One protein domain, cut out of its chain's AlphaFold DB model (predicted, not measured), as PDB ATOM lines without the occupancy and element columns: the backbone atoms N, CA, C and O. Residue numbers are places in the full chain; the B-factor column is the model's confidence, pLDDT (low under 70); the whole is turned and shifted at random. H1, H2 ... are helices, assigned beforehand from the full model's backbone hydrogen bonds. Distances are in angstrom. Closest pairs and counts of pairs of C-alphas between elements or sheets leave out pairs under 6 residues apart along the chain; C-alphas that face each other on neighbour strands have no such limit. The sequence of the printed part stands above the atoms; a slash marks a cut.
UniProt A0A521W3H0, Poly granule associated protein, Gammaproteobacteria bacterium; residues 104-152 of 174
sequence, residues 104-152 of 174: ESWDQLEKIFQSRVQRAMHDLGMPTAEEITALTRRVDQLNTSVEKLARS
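This is residues 104 to 152 of the 174 residues of the protein "Poly granule associated protein" of Gammaproteobacteria bacterium (UniProt A0A521W3H0). Two helices, H1 and then H2, make the two arms of a long, open shape, set at a slant to each other, and the tight link of 5 residues, 124 to 128, steps sideways and a little back from the end of H1 at residue 123 to the start of H2 at residue 129, so that the helices do not meet end to end. The arms reach away from each other without packing together, and no core forms between them. The printed part has 49 residues, 44 of them in the two helices, with no named strand; the class is all helix. It is extended, with a radius of gyration of the C-alphas of 18.0 A and spans of 58 by 25 by 8 A.

H1 is residues 104 to 123, 28.9 A from first to last C-alpha, beginning at C-alpha 104 (-74.181, 8.807, -1.970). H2, the longest helix, is residues 129 to 152, 34.6 A long, from C-alpha 129 (-51.055, 20.203, -9.566) to C-alpha 152 (-31.297, 47.414, -1.481).

H1 and H2 are apart. Residues 104 to 117, 119 to 125 and 129 to 152 stand free. In H1 and H2 every O i to N i+4 pair is within hydrogen-bond range.

The two C-alphas farthest apart, those of Ser 105 and Ser 152, are 58.5 A apart. The printed part has no cut, and no printed residue is under 70 in pLDDT.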
ATOM      1  N   GLU A 104     -75.034   8.435  -3.107       75.62
ATOM      2  CA  GLU A 104     -74.181   8.807  -1.970       75.62
ATOM      3  C   GLU A 104     -73.018   7.824  -1.718       75.62
ATOM      4  O   GLU A 104     -71.910   8.230  -1.365       75.62
ATOM      5  N   SER A 105     -73.222   6.526  -1.981       80.38
ATOM      6  CA  SER A 105     -72.139   5.528  -1.911       80.38
ATOM      7  C   SER A 105     -71.133   5.682  -3.055       80.38
ATOM      8  O   SER A 105     -69.968   5.300  -2.917       80.38
ATOM      9  N   TRP A 106     -71.564   6.255  -4.181       83.75
ATOM     10  CA  TRP A 106     -70.724   6.480  -5.351       83.75
ATOM     11  C   TRP A 106     -69.824   7.705  -5.179       83.75
ATOM     12  O   TRP A 106     -68.626   7.605  -5.426       83.75
ATOM     13  N   ASP A 107     -70.345   8.790  -4.604       85.12
ATOM     14  CA  ASP A 107     -69.548   9.953  -4.189       85.12
ATOM     15  C   ASP A 107     -68.431   9.585  -3.194       85.12
ATOM     16  O   ASP A 107     -67.310  10.099  -3.261       85.12
ATOM     17  N   GLN A 108     -68.699   8.670  -2.256       87.44
ATOM     18  CA  GLN A 108     -67.680   8.217  -1.306       87.44
ATOM     19  C   GLN A 108     -66.616   7.325  -1.965       87.44
ATOM     20  O   GLN A 108     -65.432   7.429  -1.628       87.44
ATOM     21  N   LEU A 109     -67.004   6.483  -2.926       88.00
ATOM     22  CA  LEU A 109     -66.067   5.685  -3.720       88.00
ATOM     23  C   LEU A 109     -65.221   6.556  -4.650       88.00
ATOM     24  O   LEU A 109     -64.029   6.291  -4.776       88.00
ATOM     25  N   GLU A 110     -65.781   7.623  -5.216       86.94
ATOM     26  CA  GLU A 110     -65.041   8.610  -6.002       86.94
ATOM     27  C   GLU A 110     -63.954   9.290  -5.160       86.94
ATOM     28  O   GLU A 110     -62.795   9.336  -5.573       86.94
ATOM     29  N   LYS A 111     -64.266   9.698  -3.924       91.31
ATOM     30  CA  LYS A 111     -63.262  10.242  -2.990       91.31
ATOM     31  C   LYS A 111     -62.143   9.242  -2.678       91.31
ATOM     32  O   LYS A 111     -60.968   9.613  -2.651       91.31
ATOM     33  N   ILE A 112     -62.477   7.969  -2.447       91.94
ATOM     34  CA  ILE A 112     -61.477   6.924  -2.166       91.94
ATOM     35  C   ILE A 112     -60.644   6.625  -3.414       91.94
ATOM     36  O   ILE A 112     -59.427   6.478  -3.311       91.94
ATOM     37  N   PHE A 113     -61.271   6.558  -4.587       91.12
ATOM     38  CA  PHE A 113     -60.590   6.356  -5.858       91.12
ATOM     39  C   PHE A 113     -59.611   7.494  -6.140       91.12
ATOM     40  O   PHE A 113     -58.438   7.221  -6.382       91.12
ATOM     41  N   GLN A 114     -60.045   8.750  -6.009       91.19
ATOM     42  CA  GLN A 114     -59.179   9.920  -6.152       91.19
ATOM     43  C   GLN A 114     -57.989   9.841  -5.191       91.19
ATOM     44  O   GLN A 114     -56.851   9.946  -5.636       91.19
ATOM     45  N   SER A 115     -58.218   9.526  -3.912       90.38
ATOM     46  CA  SER A 115     -57.136   9.355  -2.932       90.38
ATOM     47  C   SER A 115     -56.157   8.231  -3.305       90.38
ATOM     48  O   SER A 115     -54.944   8.378  -3.145       90.38
ATOM     49  N   ARG A 116     -56.651   7.100  -3.829       91.81
ATOM     50  CA  ARG A 116     -55.814   5.967  -4.261       91.81
ATOM     51  C   ARG A 116     -55.022   6.287  -5.526       91.81
ATOM     52  O   ARG A 116     -53.844   5.950  -5.578       91.81
ATOM     53  N   VAL A 117     -55.636   6.946  -6.507       91.12
ATOM     54  CA  VAL A 117     -54.971   7.384  -7.743       91.12
ATOM     55  C   VAL A 117     -53.920   8.440  -7.437       91.12
ATOM     56  O   VAL A 117     -52.792   8.315  -7.899       91.12
ATOM     57  N   GLN A 118     -54.245   9.424  -6.596       89.19
ATOM     58  CA  GLN A 118     -53.287  10.418  -6.115       89.19
ATOM     59  C   GLN A 118     -52.105   9.750  -5.411       89.19
ATOM     60  O   GLN A 118     -50.962  10.111  -5.674       89.19
ATOM     61  N   ARG A 119     -52.355   8.740  -4.570       86.00
ATOM     62  CA  ARG A 119     -51.286   8.001  -3.889       86.00
ATOM     63  C   ARG A 119     -50.420   7.195  -4.851       86.00
ATOM     64  O   ARG A 119     -49.208   7.233  -4.724       86.00
ATOM     65  N   ALA A 120     -51.022   6.525  -5.830       90.00
ATOM     66  CA  ALA A 120     -50.276   5.809  -6.860       90.00
ATOM     67  C   ALA A 120     -49.431   6.768  -7.715       90.00
ATOM     68  O   ALA A 120     -48.272   6.479  -7.985       90.00
ATOM     69  N   MET A 121     -49.975   7.927  -8.098       85.62
ATOM     70  CA  MET A 121     -49.224   8.973  -8.803       85.62
ATOM     71  C   MET A 121     -48.059   9.509  -7.970       85.62
ATOM     72  O   MET A 121     -46.953   9.631  -8.489       85.62
ATOM     73  N   HIS A 122     -48.295   9.782  -6.687       82.94
ATOM     74  CA  HIS A 122     -47.260  10.209  -5.751       82.94
ATOM     75  C   HIS A 122     -46.162   9.143  -5.599       82.94
ATOM     76  O   HIS A 122     -44.979   9.467  -5.654       82.94
ATOM     77  N   ASP A 123     -46.533   7.866  -5.476       83.06
ATOM     78  CA  ASP A 123     -45.585   6.748  -5.376       83.06
ATOM     79  C   ASP A 123     -44.798   6.530  -6.684       83.06
ATOM     80  O   ASP A 123     -43.647   6.099  -6.645       83.06
ATOM     81  N   LEU A 124     -45.373   6.886  -7.841       84.31
ATOM     82  CA  LEU A 124     -44.670   6.953  -9.131       84.31
ATOM     83  C   LEU A 124     -43.803   8.218  -9.292       84.31
ATOM     84  O   LEU A 124     -43.146   8.376 -10.322       84.31
ATOM     85  N   GLY A 125     -43.782   9.118  -8.304       75.12
ATOM     86  CA  GLY A 125     -43.009  10.360  -8.343       75.12
ATOM     87  C   GLY A 125     -43.592  11.431  -9.267       75.12
ATOM     88  O   GLY A 125     -42.872  12.346  -9.666       75.12
ATOM     89  N   MET A 126     -44.874  11.331  -9.634       82.88
ATOM     90  CA  MET A 126     -45.548  12.358 -10.423       82.88
ATOM     91  C   MET A 126     -45.979  13.511  -9.498       82.88
ATOM     92  O   MET A 126     -46.811  13.292  -8.615       82.88
ATOM     93  N   PRO A 127     -45.460  14.737  -9.696       71.75
ATOM     94  CA  PRO A 127     -45.867  15.888  -8.900       71.75
ATOM     95  C   PRO A 127     -47.326  16.254  -9.181       71.75
ATOM     96  O   PRO A 127     -47.778  16.272 -10.329       71.75
ATOM     97  N   THR A 128     -48.069  16.567  -8.124       80.00
ATOM     98  CA  THR A 128     -49.477  16.967  -8.219       80.00
ATOM     99  C   THR A 128     -49.623  18.441  -8.619       80.00
ATOM    100  O   THR A 128     -48.722  19.260  -8.429       80.00
ATOM    101  N   ALA A 129     -50.785  18.818  -9.162       77.75
ATOM    102  CA  ALA A 129     -51.055  20.203  -9.566       77.75
ATOM    103  C   ALA A 129     -51.001  21.198  -8.387       77.75
ATOM    104  O   ALA A 129     -50.570  22.345  -8.549       77.75
ATOM    105  N   GLU A 130     -51.406  20.762  -7.191       78.00
ATOM    106  CA  GLU A 130     -51.338  21.573  -5.972       78.00
ATOM    107  C   GLU A 130     -49.890  21.838  -5.552       78.00
ATOM    108  O   GLU A 130     -49.540  22.976  -5.233       78.00
ATOM    109  N   GLU A 131     -49.028  20.823  -5.624       76.94
ATOM    110  CA  GLU A 131     -47.603  20.951  -5.311       76.94
ATOM    111  C   GLU A 131     -46.887  21.880  -6.291       76.94
ATOM    112  O   GLU A 131     -46.117  22.741  -5.863       76.94
ATOM    113  N   ILE A 132     -47.193  21.777  -7.588       83.62
ATOM    114  CA  ILE A 132     -46.673  22.698  -8.609       83.62
ATOM    115  C   ILE A 132     -47.104  24.133  -8.287       83.62
ATOM    116  O   ILE A 132     -46.279  25.041  -8.278       83.62
ATOM    117  N   THR A 133     -48.376  24.345  -7.952       83.94
ATOM    118  CA  THR A 133     -48.903  25.680  -7.630       83.94
ATOM    119  C   THR A 133     -48.265  26.260  -6.363       83.94
ATOM    120  O   THR A 133     -47.903  27.440  -6.319       83.94
ATOM    121  N   ALA A 134     -48.092  25.437  -5.325       86.81
ATOM    122  CA  ALA A 134     -47.423  25.825  -4.089       86.81
ATOM    123  C   ALA A 134     -45.946  26.174  -4.326       86.81
ATOM    124  O   ALA A 134     -45.440  27.151  -3.763       86.81
ATOM    125  N   LEU A 135     -45.266  25.413  -5.187       87.44
ATOM    126  CA  LEU A 135     -43.882  25.665  -5.556       87.44
ATOM    127  C   LEU A 135     -43.743  26.955  -6.373       87.44
ATOM    128  O   LEU A 135     -42.889  27.773  -6.038       87.44
ATOM    129  N   THR A 136     -44.618  27.199  -7.353       88.75
ATOM    130  CA  THR A 136     -44.649  28.448  -8.135       88.75
ATOM    131  C   THR A 136     -44.796  29.667  -7.228       88.75
ATOM    132  O   THR A 136     -43.991  30.591  -7.306       88.75
ATOM    133  N   ARG A 137     -45.730  29.636  -6.263       89.38
ATOM    134  CA  ARG A 137     -45.868  30.721  -5.274       89.38
ATOM    135  C   ARG A 137     -44.600  30.953  -4.457       89.38
ATOM    136  O   ARG A 137     -44.253  32.100  -4.181       89.38
ATOM    137  N   ARG A 138     -43.923  29.881  -4.035       89.31
ATOM    138  CA  ARG A 138     -42.648  29.992  -3.310       89.31
ATOM    139  C   ARG A 138     -41.569  30.632  -4.177       89.31
ATOM    140  O   ARG A 138     -40.841  31.483  -3.674       89.31
ATOM    141  N   VAL A 139     -41.484  30.259  -5.451       93.38
ATOM    142  CA  VAL A 139     -40.538  30.849  -6.405       93.38
ATOM    143  C   VAL A 139     -40.819  32.339  -6.596       93.38
ATOM    144  O   VAL A 139     -39.888  33.134  -6.488       93.38
ATOM    145  N   ASP A 140     -42.079  32.745  -6.760       90.44
ATOM    146  CA  ASP A 140     -42.455  34.159  -6.907       90.44
ATOM    147  C   ASP A 140     -42.083  34.996  -5.671       90.44
ATOM    148  O   ASP A 140     -41.529  36.097  -5.779       90.44
ATOM    149  N   GLN A 141     -42.342  34.466  -4.472       88.25
ATOM    150  CA  GLN A 141     -41.954  35.113  -3.215       88.25
ATOM    151  C   GLN A 141     -40.436  35.243  -3.081       88.25
ATOM    152  O   GLN A 141     -39.934  36.280  -2.628       88.25
ATOM    153  N   LEU A 142     -39.702  34.201  -3.471       89.81
ATOM    154  CA  LEU A 142     -38.248  34.202  -3.416       89.81
ATOM    155  C   LEU A 142     -37.673  35.200  -4.422       89.81
ATOM    156  O   LEU A 142     -36.821  36.001  -4.050       89.81
ATOM    157  N   ASN A 143     -38.205  35.232  -5.644       89.81
ATOM    158  CA  ASN A 143     -37.795  36.175  -6.679       89.81
ATOM    159  C   ASN A 143     -38.037  37.624  -6.232       89.81
ATOM    160  O   ASN A 143     -37.136  38.457  -6.284       89.81
ATOM    161  N   THR A 144     -39.203  37.900  -5.643       89.31
ATOM    162  CA  THR A 144     -39.517  39.215  -5.058       89.31
ATOM    163  C   THR A 144     -38.538  39.602  -3.943       89.31
ATOM    164  O   THR A 144     -38.155  40.765  -3.806       89.31
ATOM    165  N   SER A 145     -38.131  38.637  -3.117       85.12
ATOM    166  CA  SER A 145     -37.180  38.867  -2.023       85.12
ATOM    167  C   SER A 145     -35.772  39.135  -2.553       85.12
ATOM    168  O   SER A 145     -35.110  40.058  -2.078       85.12
ATOM    169  N   VAL A 146     -35.340  38.397  -3.580       89.50
ATOM    170  CA  VAL A 146     -34.066  38.614  -4.276       89.50
ATOM    171  C   VAL A 146     -34.050  39.975  -4.963       89.50
ATOM    172  O   VAL A 146     -33.083  40.710  -4.797       89.50
ATOM    173  N   GLU A 147     -35.121  40.373  -5.649       85.62
ATOM    174  CA  GLU A 147     -35.226  41.706  -6.250       85.62
ATOM    175  C   GLU A 147     -35.142  42.819  -5.204       85.62
ATOM    176  O   GLU A 147     -34.452  43.818  -5.415       85.62
ATOM    177  N   LYS A 148     -35.809  42.661  -4.055       84.06
ATOM    178  CA  LYS A 148     -35.717  43.619  -2.944       84.06
ATOM    179  C   LYS A 148     -34.298  43.704  -2.389       84.06
ATOM    180  O   LYS A 148     -33.814  44.811  -2.160       84.06
ATOM    181  N   LEU A 149     -33.620  42.569  -2.208       81.44
ATOM    182  CA  LEU A 149     -32.222  42.537  -1.768       81.44
ATOM    183  C   LEU A 149     -31.293  43.171  -2.808       81.44
ATOM    184  O   LEU A 149     -30.467  44.001  -2.446       81.44
ATOM    185  N   ALA A 150     -31.463  42.854  -4.091       80.25
ATOM    186  CA  ALA A 150     -30.690  43.435  -5.184       80.25
ATOM    187  C   ALA A 150     -30.890  44.955  -5.266       80.25
ATOM    188  O   ALA A 150     -29.927  45.707  -5.397       80.25
ATOM    189  N   ARG A 151     -32.127  45.434  -5.106       78.88
ATOM    190  CA  ARG A 151     -32.463  46.864  -5.117       78.88
ATOM    191  C   ARG A 151     -31.966  47.586  -3.858       78.88
ATOM    192  O   ARG A 151     -31.583  48.748  -3.941       78.88
ATOM    193  N   SER A 152     -31.904  46.899  -2.716       73.44
ATOM    194  CA  SER A 152     -31.297  47.414  -1.481       73.44
ATOM    195  C   SER A 152     -29.764  47.444  -1.550       73.44
ATOM    196  O   SER A 152     -29.162  48.392  -1.053       73.44
TER     197      SER A 152